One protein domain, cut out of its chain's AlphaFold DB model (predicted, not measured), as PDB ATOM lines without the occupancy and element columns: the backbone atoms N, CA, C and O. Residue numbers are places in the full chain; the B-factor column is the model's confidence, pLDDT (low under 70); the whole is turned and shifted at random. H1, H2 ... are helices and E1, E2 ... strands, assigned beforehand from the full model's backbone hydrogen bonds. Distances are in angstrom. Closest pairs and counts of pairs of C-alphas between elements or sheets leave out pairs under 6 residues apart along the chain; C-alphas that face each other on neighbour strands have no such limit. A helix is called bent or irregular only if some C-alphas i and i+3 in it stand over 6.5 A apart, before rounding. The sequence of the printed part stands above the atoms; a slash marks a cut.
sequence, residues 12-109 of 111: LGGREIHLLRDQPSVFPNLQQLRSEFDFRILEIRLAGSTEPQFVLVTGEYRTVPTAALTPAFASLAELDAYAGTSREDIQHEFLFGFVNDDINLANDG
ATOM      1  N   LEU A  12     468.054 411.784 359.445       60.25
ATOM      2  CA  LEU A  12     468.080 413.096 360.120       60.25
ATOM      3  C   LEU A  12     469.355 413.904 359.820       60.25
ATOM      4  O   LEU A  12     469.410 415.108 360.073       60.25
ATOM      5  N   GLY A  13     470.396 413.240 359.321       67.31
ATOM      6  CA  GLY A  13     471.673 413.840 358.948       67.31
ATOM      7  C   GLY A  13     472.822 412.844 359.059       67.31
ATOM      8  O   GLY A  13     472.686 411.783 359.670       67.31
ATOM      9  N   GLY A  14     473.972 413.195 358.490       77.94
ATOM     10  CA  GLY A  14     475.174 412.381 358.605       77.94
ATOM     11  C   GLY A  14     476.459 413.164 358.375       77.94
ATOM     12  O   GLY A  14     476.443 414.269 357.829       77.94
ATOM     13  N   ARG A  15     477.581 412.597 358.818       87.69
ATOM     14  CA  ARG A  15     478.930 413.127 358.594       87.69
ATOM     15  C   ARG A  15     479.867 412.036 358.103       87.69
ATOM     16  O   ARG A  15     479.758 410.880 358.497       87.69
ATOM     17  N   GLU A  16     480.818 412.427 357.273       90.50
ATOM     18  CA  GLU A  16     481.868 411.531 356.804       90.50
ATOM     19  C   GLU A  16     482.933 411.340 357.890       90.50
ATOM     20  O   GLU A  16     483.391 412.303 358.511       90.50
ATOM     21  N   ILE A  17     483.326 410.089 358.121       90.12
ATOM     22  CA  ILE A  17     484.396 409.726 359.045       90.12
ATOM     23  C   ILE A  17     485.673 409.474 358.250       90.12
ATOM     24  O   ILE A  17     485.773 408.552 357.437       90.12
ATOM     25  N   HIS A  18     486.694 410.280 358.530       84.69
ATOM     26  CA  HIS A  18     488.007 410.140 357.915       84.69
ATOM     27  C   HIS A  18     488.936 409.341 358.832       84.69
ATOM     28  O   HIS A  18     489.424 409.854 359.835       84.69
ATOM     29  N   LEU A  19     489.230 408.091 358.464       80.56
ATOM     30  CA  LEU A  19     490.360 407.368 359.060       80.56
ATOM     31  C   LEU A  19     491.666 407.948 358.505       80.56
ATOM     32  O   LEU A  19     491.784 408.117 357.284       80.56
ATOM     33  N   LEU A  20     492.613 408.254 359.393       75.31
ATOM     34  CA  LEU A  20     493.934 408.786 359.049       75.31
ATOM     35  C   LEU A  20     494.757 407.709 358.328       75.31
ATOM     36  O   LEU A  20     494.892 406.598 358.833       75.31
ATOM     37  N   ARG A  21     495.300 408.030 357.148       62.44
ATOM     38  CA  ARG A  21     496.013 407.060 356.295       62.44
ATOM     39  C   ARG A  21     497.370 406.621 356.859       62.44
ATOM     40  O   ARG A  21     497.747 405.478 356.643       62.44
ATOM     41  N   ASP A  22     498.053 407.491 357.602       64.25
ATOM     42  CA  ASP A  22     499.456 407.303 358.015       64.25
ATOM     43  C   ASP A  22     499.629 406.838 359.473       64.25
ATOM     44  O   ASP A  22     500.720 406.899 360.036       64.25
ATOM     45  N   GLN A  23     498.545 406.399 360.114       58.75
ATOM     46  CA  GLN A  23     498.553 405.859 361.473       58.75
ATOM     47  C   GLN A  23     498.094 404.398 361.426       58.75
ATOM     48  O   GLN A  23     497.237 404.071 360.599       58.75
ATOM     49  N   PRO A  24     498.617 403.518 362.298       61.31
ATOM     50  CA  PRO A  24     498.029 402.200 362.484       61.31
ATOM     51  C   PRO A  24     496.559 402.387 362.879       61.31
ATOM     52  O   PRO A  24     496.257 402.869 363.973       61.31
ATOM     53  N   SER A  25     495.642 402.085 361.956       73.62
ATOM     54  CA  SER A  25     494.214 402.210 362.219       73.62
ATOM     55  C   SER A  25     493.808 401.149 363.226       73.62
ATOM     56  O   SER A  25     494.136 399.972 363.082       73.62
ATOM     57  N   VAL A  26     493.018 401.556 364.214       84.44
ATOM     58  CA  VAL A  26     492.286 400.622 365.082       84.44
ATOM     59  C   VAL A  26     491.200 399.847 364.315       84.44
ATOM     60  O   VAL A  26     490.629 398.908 364.856       84.44
ATOM     61  N   PHE A  27     490.947 400.225 363.056       89.44
ATOM     62  CA  PHE A  27     490.010 399.608 362.116       89.44
ATOM     63  C   PHE A  27     490.758 399.192 360.830       89.44
ATOM     64  O   PHE A  27     490.777 399.954 359.849       89.44
ATOM     65  N   PRO A  28     491.494 398.064 360.850       89.75
ATOM     66  CA  PRO A  28     492.349 397.646 359.740       89.75
ATOM     67  C   PRO A  28     491.560 397.214 358.497       89.75
ATOM     68  O   PRO A  28     491.995 397.500 357.381       89.75
ATOM     69  N   ASN A  29     490.392 396.586 358.661       91.94
ATOM     70  CA  ASN A  29     489.583 396.110 357.537       91.94
ATOM     71  C   ASN A  29     488.978 397.288 356.769       91.94
ATOM     72  O   ASN A  29     489.028 397.328 355.538       91.94
ATOM     73  N   LEU A  30     488.487 398.304 357.486       90.94
ATOM     74  CA  LEU A  30     487.981 399.533 356.873       90.94
ATOM     75  C   LEU A  30     489.085 400.336 356.193       90.94
ATOM     76  O   LEU A  30     488.863 400.906 355.125       90.94
ATOM     77  N   GLN A  31     490.282 400.388 356.783       89.56
ATOM     78  CA  GLN A  31     491.416 401.059 356.149       89.56
ATOM     79  C   GLN A  31     491.824 400.348 354.855       89.56
ATOM     80  O   GLN A  31     492.034 401.019 353.842       89.56
ATOM     81  N   GLN A  32     491.878 399.015 354.868       88.50
ATOM     82  CA  GLN A  32     492.196 398.226 353.686       88.50
ATOM     83  C   GLN A  32     491.150 398.427 352.583       88.50
ATOM     84  O   GLN A  32     491.507 398.780 351.459       88.50
ATOM     85  N   LEU A  33     489.863 398.305 352.908       87.38
ATOM     86  CA  LEU A  33     488.779 398.520 351.952       87.38
ATOM     87  C   LEU A  33     488.820 399.915 351.318       87.38
ATOM     88  O   LEU A  33     488.705 400.032 350.105       87.38
ATOM     89  N   ARG A  34     489.070 400.969 352.106       86.94
ATOM     90  CA  ARG A  34     489.228 402.345 351.593       86.94
ATOM     91  C   ARG A  34     490.489 402.563 350.752       86.94
ATOM     92  O   ARG A  34     490.596 403.584 350.074       86.94
ATOM     93  N   SER A  35     491.490 401.695 350.884       85.25
ATOM     94  CA  SER A  35     492.716 401.759 350.081       85.25
ATOM     95  C   SER A  35     492.555 401.066 348.732       85.25
ATOM     96  O   SER A  35     493.163 401.492 347.754       85.25
ATOM     97  N   GLU A  36     491.719 400.029 348.685       87.19
ATOM     98  CA  GLU A  36     491.471 399.225 347.489       87.19
ATOM     99  C   GLU A  36     490.310 399.764 346.652       87.19
ATOM    100  O   GLU A  36     490.338 399.678 345.427       87.19
ATOM    101  N   PHE A  37     489.315 400.359 347.306       85.88
ATOM    102  CA  PHE A  37     488.105 400.886 346.689       85.88
ATOM    103  C   PHE A  37     487.837 402.297 347.209       85.88
ATOM    104  O   PHE A  37     488.183 402.629 348.348       85.88
ATOM    105  N   ASP A  38     487.194 403.142 346.399       87.25
ATOM    106  CA  ASP A  38     486.836 404.499 346.822       87.25
ATOM    107  C   ASP A  38     485.599 404.485 347.728       87.25
ATOM    108  O   ASP A  38     484.534 404.991 347.388       87.25
ATOM    109  N   PHE A  39     485.736 403.864 348.895       89.25
ATOM    110  CA  PHE A  39     484.700 403.818 349.912       89.25
ATOM    111  C   PHE A  39     484.818 404.978 350.898       89.25
ATOM    112  O   PHE A  39     485.898 405.526 351.184       89.25
ATOM    113  N   ARG A  40     483.666 405.346 351.450       89.81
ATOM    114  CA  ARG A  40     483.508 406.338 352.508       89.81
ATOM    115  C   ARG A  40     482.745 405.714 353.665       89.81
ATOM    116  O   ARG A  40     481.922 404.825 353.479       89.81
ATOM    117  N   ILE A  41     483.061 406.175 354.866       91.75
ATOM    118  CA  ILE A  41     482.359 405.773 356.080       91.75
ATOM    119  C   ILE A  41     481.495 406.955 356.474       91.75
ATOM    120  O   ILE A  41     482.019 408.061 356.631       91.75
ATOM    121  N   LEU A  42     480.199 406.727 356.637       91.44
ATOM    122  CA  LEU A  42     479.288 407.743 357.139       91.44
ATOM    123  C   LEU A  42     478.839 407.378 358.543       91.44
ATOM    124  O   LEU A  42     478.443 406.247 358.807       91.44
ATOM    125  N   GLU A  43     478.875 408.366 359.423       92.00
ATOM    126  CA  GLU A  43     478.079 408.380 360.637       92.00
ATOM    127  C   GLU A  43     476.726 408.996 360.285       92.00
ATOM    128  O   GLU A  43     476.669 410.153 359.870       92.00
ATOM    129  N   ILE A  44     475.648 408.238 360.429       89.31
ATOM    130  CA  ILE A  44     474.279 408.645 360.127       89.31
ATOM    131  C   ILE A  44     473.438 408.674 361.401       89.31
ATOM    132  O   ILE A  44     473.701 407.950 362.362       89.31
ATOM    133  N   ARG A  45     472.401 409.509 361.412       86.19
ATOM    134  CA  ARG A  45     471.349 409.484 362.430       86.19
ATOM    135  C   ARG A  45     470.026 409.164 361.770       86.19
ATOM    136  O   ARG A  45     469.595 409.899 360.883       86.19
ATOM    137  N   LEU A  46     469.394 408.092 362.228       79.94
ATOM    138  CA  LEU A  46     468.062 407.713 361.780       79.94
ATOM    139  C   LEU A  46     466.981 408.387 362.631       79.94
ATOM    140  O   LEU A  46     467.166 408.621 363.828       79.94
ATOM    141  N   ALA A  47     465.840 408.680 362.018       74.31
ATOM    142  CA  ALA A  47     464.653 409.185 362.681       74.31
ATOM    143  C   ALA A  47     464.207 408.193 363.764       74.31
ATOM    144  O   ALA A  47     464.029 407.005 363.516       74.31
ATOM    145  N   GLY A  48     464.081 408.674 365.002       74.50
ATOM    146  CA  GLY A  48     463.740 407.830 366.152       74.50
ATOM    147  C   GLY A  48     464.928 407.142 366.838       74.50
ATOM    148  O   GLY A  48     464.723 406.541 367.890       74.50
ATOM    149  N   SER A  49     466.158 407.279 366.324       75.12
ATOM    150  CA  SER A  49     467.383 406.879 367.033       75.12
ATOM    151  C   SER A  49     468.067 408.091 367.667       75.12
ATOM    152  O   SER A  49     468.306 409.103 367.009       75.12
ATOM    153  N   THR A  50     468.422 407.991 368.949       78.31
ATOM    154  CA  THR A  50     469.278 408.984 369.622       78.31
ATOM    155  C   THR A  50     470.761 408.747 369.359       78.31
ATOM    156  O   THR A  50     471.556 409.682 369.457       78.31
ATOM    157  N   GLU A  51     471.126 407.517 368.999       85.75
ATOM    158  CA  GLU A  51     472.511 407.107 368.814       85.75
ATOM    159  C   GLU A  51     472.927 407.182 367.338       85.75
ATOM    160  O   GLU A  51     472.126 406.852 366.451       85.75
ATOM    161  N   PRO A  52     474.174 407.613 367.062       87.94
ATOM    162  CA  PRO A  52     474.738 407.555 365.725       87.94
ATOM    163  C   PRO A  52     474.924 406.104 365.280       87.94
ATOM    164  O   PRO A  52     475.232 405.223 366.082       87.94
ATOM    165  N   GLN A  53     474.790 405.878 363.981       91.19
ATOM    166  CA  GLN A  53     475.087 404.601 363.348       91.19
ATOM    167  C   GLN A  53     476.111 404.781 362.237       91.19
ATOM    168  O   GLN A  53     476.285 405.879 361.716       91.19
ATOM    169  N   PHE A  54     476.788 403.703 361.863       92.06
ATOM    170  CA  PHE A  54     477.893 403.724 360.917       92.06
ATOM    171  C   PHE A  54     477.606 402.811 359.734       92.06
ATOM    172  O   PHE A  54     477.223 401.656 359.916       92.06
ATOM    173  N   VAL A  55     477.817 403.335 358.531       91.88
ATOM    174  CA  VAL A  55     477.624 402.619 357.266       91.88
ATOM    175  C   VAL A  55     478.803 402.842 356.329       91.88
ATOM    176  O   VAL A  55     479.493 403.865 356.404       91.88
ATOM    177  N   LEU A  56     479.010 401.895 355.418       91.38
ATOM    178  CA  LEU A  56     479.920 402.035 354.290       91.38
ATOM    179  C   LEU A  56     479.141 402.480 353.044       91.38
ATOM    180  O   LEU A  56     478.078 401.940 352.745       91.38
ATOM    181  N   VAL A  57     479.676 403.446 352.306       89.00
ATOM    182  CA  VAL A  57     479.095 403.955 351.054       89.00
ATOM    183  C   VAL A  57     480.178 404.135 349.991       89.00
ATOM    184  O   VAL A  57     481.376 404.090 350.290       89.00
ATOM    185  N   THR A  58     479.768 404.368 348.746       88.00
ATOM    186  CA  THR A  58     480.682 404.712 347.648       88.00
ATOM    187  C   THR A  58     481.168 406.160 347.748       88.00
ATOM    188  O   THR A  58     480.570 406.994 348.424       88.00
ATOM    189  N   GLY A  59     482.258 406.495 347.058       84.06
ATOM    190  CA  GLY A  59     482.772 407.866 346.972       84.06
ATOM    191  C   GLY A  59     481.790 408.857 346.341       84.06
ATOM    192  O   GLY A  59     481.797 410.035 346.695       84.06
ATOM    193  N   GLU A  60     480.893 408.359 345.492       81.69
ATOM    194  CA  GLU A  60     479.882 409.124 344.753       81.69
ATOM    195  C   GLU A  60     478.586 409.357 345.554       81.69
ATOM    196  O   GLU A  60     477.627 409.909 345.022       81.69
ATOM    197  N   TYR A  61     478.534 409.004 346.845       80.25
ATOM    198  CA  TYR A  61     477.311 409.076 347.667       80.25
ATOM    199  C   TYR A  61     476.636 410.463 347.747       80.25
ATOM    200  O   TYR A  61     475.520 410.589 348.248       80.25
ATOM    201  N   ARG A  62     477.325 411.529 347.318       78.25
ATOM    202  CA  ARG A  62     476.796 412.904 347.271       78.25
ATOM    203  C   ARG A  62     476.136 413.252 345.938       78.25
ATOM    204  O   ARG A  62     475.332 414.179 345.895       78.25
ATOM    205  N   THR A  63     476.545 412.592 344.859       74.62
ATOM    206  CA  THR A  63     476.149 412.888 343.474       74.62
ATOM    207  C   THR A  63     475.172 411.853 342.946       74.62
ATOM    208  O   THR A  63     474.272 412.198 342.183       74.62
ATOM    209  N   VAL A  64     475.321 410.607 343.387       68.75
ATOM    210  CA  VAL A  64     474.457 409.491 343.033       68.75
ATOM    211  C   VAL A  64     473.678 409.083 344.282       68.75
ATOM    212  O   VAL A  64     474.292 408.894 345.334       68.75
ATOM    213  N   PRO A  65     472.341 408.946 344.208       63.03
ATOM    214  CA  PRO A  65     471.554 408.365 345.288       63.03
ATOM    215  C   PRO A  65     471.893 406.872 345.403       63.03
ATOM    216  O   PRO A  65     471.187 406.012 344.894       63.03
ATOM    217  N   THR A  66     473.026 406.569 346.031       64.75
ATOM    218  CA  THR A  66     473.496 405.209 346.283       64.75
ATOM    219  C   THR A  66     473.049 404.750 347.660       64.75
ATOM    220  O   THR A  66     473.256 405.460 348.649       64.75
ATOM    221  N   ALA A  67     472.496 403.541 347.728       73.69
ATOM    222  CA  ALA A  67     472.253 402.858 348.989       73.69
ATOM    223  C   ALA A  67     473.572 402.598 349.741       73.69
ATOM    224  O   ALA A  67     474.663 402.578 349.163       73.69
ATOM    225  N   ALA A  68     473.467 402.403 351.055       85.50
ATOM    226  CA  ALA A  68     474.596 401.939 351.845       85.50
ATOM    227  C   ALA A  68     475.004 400.524 351.411       85.50
ATOM    228  O   ALA A  68     474.155 399.650 351.267       85.50
ATOM    229  N   LEU A  69     476.311 400.294 351.268       86.44
ATOM    230  CA  LEU A  69     476.896 398.987 350.937       86.44
ATOM    231  C   LEU A  69     476.837 398.008 352.116       86.44
ATOM    232  O   LEU A  69     477.119 396.823 351.973       86.44
ATOM    233  N   THR A  70     476.529 398.515 353.307       88.75
ATOM    234  CA  THR A  70     476.424 397.725 354.526       88.75
ATOM    235  C   THR A  70     475.174 398.112 355.308       88.75
ATOM    236  O   THR A  70     474.715 399.254 355.212       88.75
ATOM    237  N   PRO A  71     474.678 397.223 356.184       88.62
ATOM    238  CA  PRO A  71     473.752 397.615 357.239       88.62
ATOM    239  C   PRO A  71     474.320 398.742 358.114       88.62
ATOM    240  O   PRO A  71     475.528 399.003 358.124       88.62
ATOM    241  N   ALA A  72     473.440 399.388 358.877       90.06
ATOM    242  CA  ALA A  72     473.820 400.379 359.875       90.06
ATOM    243  C   ALA A  72     474.291 399.693 361.169       90.06
ATOM    244  O   ALA A  72     473.549 398.917 361.771       90.06
ATOM    245  N   PHE A  73     475.517 399.996 361.600       91.44
ATOM    246  CA  PHE A  73     476.133 399.442 362.812       91.44
ATOM    247  C   PHE A  73     476.186 400.465 363.943       91.44
ATOM    248  O   PHE A  73     476.252 401.665 363.689       91.44
ATOM    249  N   ALA A  74     476.202 400.012 365.199       90.31
ATOM    250  CA  ALA A  74     476.231 400.913 366.354       90.31
ATOM    251  C   ALA A  74     477.632 401.492 366.618       90.31
ATOM    252  O   ALA A  74     477.778 402.497 367.311       90.31
ATOM    253  N   SER A  75     478.683 400.874 366.068       91.62
ATOM    254  CA  SER A  75     480.057 401.352 366.217       91.62
ATOM    255  C   SER A  75     480.927 401.073 364.992       91.62
ATOM    256  O   SER A  75     480.681 400.147 364.219       91.62
ATOM    257  N   LEU A  76     482.016 401.839 364.855       91.75
ATOM    258  CA  LEU A  76     483.055 401.579 363.851       91.75
ATOM    259  C   LEU A  76     483.737 400.217 364.042       91.75
ATOM    260  O   LEU A  76     484.188 399.632 363.066       91.75
ATOM    261  N   ALA A  77     483.803 399.708 365.276       91.81
ATOM    262  CA  ALA A  77     484.390 398.402 365.562       91.81
ATOM    263  C   ALA A  77     483.532 397.258 364.997       91.81
ATOM    264  O   ALA A  77     484.067 396.311 364.427       91.81
ATOM    265  N   GLU A  78     482.206 397.365 365.112       93.25
ATOM    266  CA  GLU A  78     481.275 396.407 364.505       93.25
ATOM    267  C   GLU A  78     481.327 396.467 362.979       93.25
ATOM    268  O   GLU A  78     481.398 395.428 362.326       93.25
ATOM    269  N   LEU A  79     481.359 397.680 362.417       93.69
ATOM    270  CA  LEU A  79     481.495 397.879 360.977       93.69
ATOM    271  C   LEU A  79     482.828 397.315 360.451       93.69
ATOM    272  O   LEU A  79     482.851 396.691 359.394       93.69
ATOM    273  N   ASP A  80     483.932 397.485 361.186       94.12
ATOM    274  CA  ASP A  80     485.234 396.917 360.818       94.12
ATOM    275  C   ASP A  80     485.253 395.390 360.887       94.12
ATOM    276  O   ASP A  80     485.733 394.740 359.957       94.12
ATOM    277  N   ALA A  81     484.676 394.810 361.940       93.50
ATOM    278  CA  ALA A  81     484.542 393.364 362.049       93.50
ATOM    279  C   ALA A  81     483.719 392.794 360.883       93.50
ATOM    280  O   ALA A  81     484.138 391.823 360.254       93.50
ATOM    281  N   TYR A  82     482.597 393.441 360.545       93.94
ATOM    282  CA  TYR A  82     481.761 393.048 359.413       93.94
ATOM    283  C   TYR A  82     482.492 393.183 358.074       93.94
ATOM    284  O   TYR A  82     482.420 392.288 357.236       93.94
ATOM    285  N   ALA A  83     483.248 394.266 357.883       91.94
ATOM    286  CA  ALA A  83     484.064 394.471 356.691       91.94
ATOM    287  C   ALA A  83     485.124 393.375 356.498       91.94
ATOM    288  O   ALA A  83     485.458 393.042 355.363       91.94
ATOM    289  N   GLY A  84     485.640 392.806 357.590       91.69
ATOM    290  CA  GLY A  84     486.544 391.661 357.541       91.69
ATOM    291  C   GLY A  84     485.843 390.350 357.168       91.69
ATOM    292  O   GLY A  84     486.395 389.565 356.401       91.69
ATOM    293  N   THR A  85     484.634 390.103 357.686       93.50
ATOM    294  CA  THR A  85     483.912 388.835 357.467       93.50
ATOM    295  C   THR A  85     483.130 388.776 356.160       93.50
ATOM    296  O   THR A  85     482.999 387.699 355.591       93.50
ATOM    297  N   SER A  86     482.617 389.913 355.693       90.81
ATOM    298  CA  SER A  86     481.665 390.011 354.573       90.81
ATOM    299  C   SER A  86     482.261 390.805 353.407       90.81
ATOM    300  O   SER A  86     481.576 391.525 352.684       90.81
ATOM    301  N   ARG A  87     483.586 390.735 353.260       87.94
ATOM    302  CA  ARG A  87     484.342 391.543 352.303       87.94
ATOM    303  C   ARG A  87     483.924 391.304 350.856       87.94
ATOM    304  O   ARG A  87     483.814 392.260 350.096       87.94
ATOM    305  N   GLU A  88     483.732 390.042 350.488       87.44
ATOM    306  CA  GLU A  88     483.322 389.660 349.135       87.44
ATOM    307  C   GLU A  88     481.931 390.215 348.823       87.44
ATOM    308  O   GLU A  88     481.752 390.818 347.771       87.44
ATOM    309  N   ASP A  89     480.991 390.125 349.768       86.88
ATOM    310  CA  ASP A  89     479.639 390.670 349.610       86.88
ATOM    311  C   ASP A  89     479.665 392.188 349.381       86.88
ATOM    312  O   ASP A  89     479.028 392.687 348.459       86.88
ATOM    313  N   ILE A  90     480.470 392.924 350.157       88.00
ATOM    314  CA  ILE A  90     480.639 394.380 349.997       88.00
ATOM    315  C   ILE A  90     481.204 394.723 348.611       88.00
ATOM    316  O   ILE A  90     480.780 395.694 347.983       88.00
ATOM    317  N   GLN A  91     482.173 393.946 348.121       87.69
ATOM    318  CA  GLN A  91     482.743 394.143 346.788       87.69
ATOM    319  C   GLN A  91     481.736 393.811 345.689       87.69
ATOM    320  O   GLN A  91     481.639 394.547 344.710       87.69
ATOM    321  N   HIS A  92     480.979 392.729 345.853       86.50
ATOM    322  CA  HIS A  92     479.916 392.355 344.933       86.50
ATOM    323  C   HIS A  92     478.847 393.443 344.850       86.50
ATOM    324  O   HIS A  92     478.492 393.847 343.746       86.50
ATOM    325  N   GLU A  93     478.405 393.975 345.987       83.69
ATOM    326  CA  GLU A  93     477.439 395.071 346.033       83.69
ATOM    327  C   GLU A  93     477.996 396.337 345.368       83.69
ATOM    328  O   GLU A  93     477.316 396.987 344.579       83.69
ATOM    329  N   PHE A  94     479.273 396.659 345.590       83.88
ATOM    330  CA  PHE A  94     479.908 397.798 344.928       83.88
ATOM    331  C   PHE A  94     480.005 397.641 343.405       83.88
ATOM    332  O   PHE A  94     479.799 398.605 342.670       83.88
ATOM    333  N   LEU A  95     480.353 396.446 342.923       82.81
ATOM    334  CA  LEU A  95     480.567 396.189 341.499       82.81
ATOM    335  C   LEU A  95     479.260 395.957 340.733       82.81
ATOM    336  O   LEU A  95     479.188 396.281 339.548       82.81
ATOM    337  N   PHE A  96     478.249 395.379 341.384       78.75
ATOM    338  CA  PHE A  96     477.045 394.866 340.724       78.75
ATOM    339  C   PHE A  96     475.726 395.355 341.328       78.75
ATOM    340  O   PHE A  96     474.702 395.230 340.660       78.75
ATOM    341  N   GLY A  97     475.721 395.933 342.533       65.19
ATOM    342  CA  GLY A  97     474.499 396.392 343.211       65.19
ATOM    343  C   GLY A  97     473.718 397.429 342.399       65.19
ATOM    344  O   GLY A  97     472.493 397.404 342.365       65.19
ATOM    345  N   PHE A  98     474.419 398.254 341.617       60.81
ATOM    346  CA  PHE A  98     473.807 399.262 340.740       60.81
ATOM    347  C   PHE A  98     473.161 398.684 339.471       60.81
ATOM    348  O   PHE A  98     472.286 399.311 338.883       60.81
ATOM    349  N   VAL A  99     473.557 397.480 339.042       53.88
ATOM    350  CA  VAL A  99     473.063 396.876 337.792       53.88
ATOM    351  C   VAL A  99     471.609 396.410 337.936       53.88
ATOM    352  O   VAL A  99     470.870 396.369 336.954       53.88
ATOM    353  N   ASN A 100     471.165 396.090 339.154       47.81
ATOM    354  CA  ASN A 100     469.806 395.600 339.379       47.81
ATOM    355  C   ASN A 100     468.739 396.706 339.301       47.81
ATOM    356  O   ASN A 100     467.623 396.427 338.860       47.81
ATOM    357  N   ASP A 101     469.063 397.949 339.667       48.59
ATOM    358  CA  ASP A 101     468.139 399.080 339.505       48.59
ATOM    359  C   ASP A 101     467.999 399.494 338.029       48.59
ATOM    360  O   ASP A 101     466.886 399.737 337.559       48.59
ATOM    361  N   ASP A 102     469.090 399.461 337.254       46.38
ATOM    362  CA  ASP A 102     469.061 399.788 335.819       46.38
ATOM    363  C   ASP A 102     468.301 398.744 334.974       46.38
ATOM    364  O   ASP A 102     467.603 399.101 334.020       46.38
ATOM    365  N   ILE A 103     468.372 397.451 335.321       49.16
ATOM    366  CA  ILE A 103     467.611 396.399 334.616       49.16
ATOM    367  C   ILE A 103     466.106 396.520 334.894       49.16
ATOM    368  O   ILE A 103     465.297 396.304 333.989       49.16
ATOM    369  N   ASN A 104     465.713 396.896 336.115       44.97
ATOM    370  CA  ASN A 104     464.303 397.113 336.445       44.97
ATOM    371  C   ASN A 104     463.746 398.371 335.761       44.97
ATOM    372  O   ASN A 104     462.620 398.342 335.268       44.97
ATOM    373  N   LEU A 105     464.549 399.432 335.624       48.62
ATOM    374  CA  LEU A 105     464.155 400.636 334.886       48.62
ATOM    375  C   LEU A 105     463.986 400.373 333.376       48.62
ATOM    376  O   LEU A 105     463.114 400.960 332.737       48.62
ATOM    377  N   ALA A 106     464.778 399.464 332.801       49.69
ATOM    378  CA  ALA A 106     464.667 399.081 331.391       49.69
ATOM    379  C   ALA A 106     463.438 398.201 331.076       49.69
ATOM    380  O   ALA A 106     462.990 398.179 329.929       49.69
ATOM    381  N   ASN A 107     462.879 397.494 332.065       48.03
ATOM    382  CA  ASN A 107     461.725 396.602 331.879       48.03
ATOM    383  C   ASN A 107     460.362 397.276 332.114       48.03
ATOM    384  O   ASN A 107     459.355 396.768 331.626       48.03
ATOM    385  N   ASP A 108     460.316 398.422 332.799       49.19
ATOM    386  CA  ASP A 108     459.088 399.220 332.991       49.19
ATOM    387  C   ASP A 108     458.789 400.152 331.789       49.19
ATOM    388  O   ASP A 108     457.809 400.895 331.768       49.19
ATOM    389  N   GLY A 109     459.642 400.115 330.758       46.69
ATOM    390  CA  GLY A 109     459.600 400.980 329.577       46.69
ATOM    391  C   GLY A 109     459.113 400.325 328.281       46.69
ATOM    392  O   GLY A 109     459.469 400.809 327.206       46.69
TER     393      GLY A 109
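Overview. This is residues 12 to 109 of the 111 residues of an uncharacterized protein of Exilibacterium tricleocarpae (UniProt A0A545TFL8). A strongly twisted antiparallel sheet, E1 E2 E3, has H1 and H2 on one face, two layers; residues 99 to 109 stick out. The 98 printed residues hold E1, H1, E2, E3, H2, H3: mixed class. It is compact, radius of gyration of the C-alphas 14.4 A, spanning 50 by 33 by 24 A.

Along the chain. E1, residues 12 to 17, begins at C-alpha 12 (468.080, 413.096, 360.120). H1 is 28 to 36, E2 39 to 46, E3 53 to 58, H2 76 to 85. H3, residues 87 to 107, assigned as one helix by its hydrogen bonds, is bent: C-alphas 95 and 98 are 7.5 A apart; its arms are H3a, residues 87 to 95, and H3b, residues 98 to 107, which ends at C-alpha 107 (461.725, 396.602, 331.879).

Arrangement. Across E1-E2, N 15 and O 43 are 2.8 A apart; across hairpin E2-E3, N 42 and O 55, 3.0 A. H2, over E3 at height 9.6 A, touches H1, closest C-alphas 84 and 29, 5.4 A. H3b has 5 of 6 O i to N i+4 pairs within hydrogen-bond range.

Size, cuts and confidence. Link E3 to H2 is long; residues 97 to 109 are under pLDDT 70.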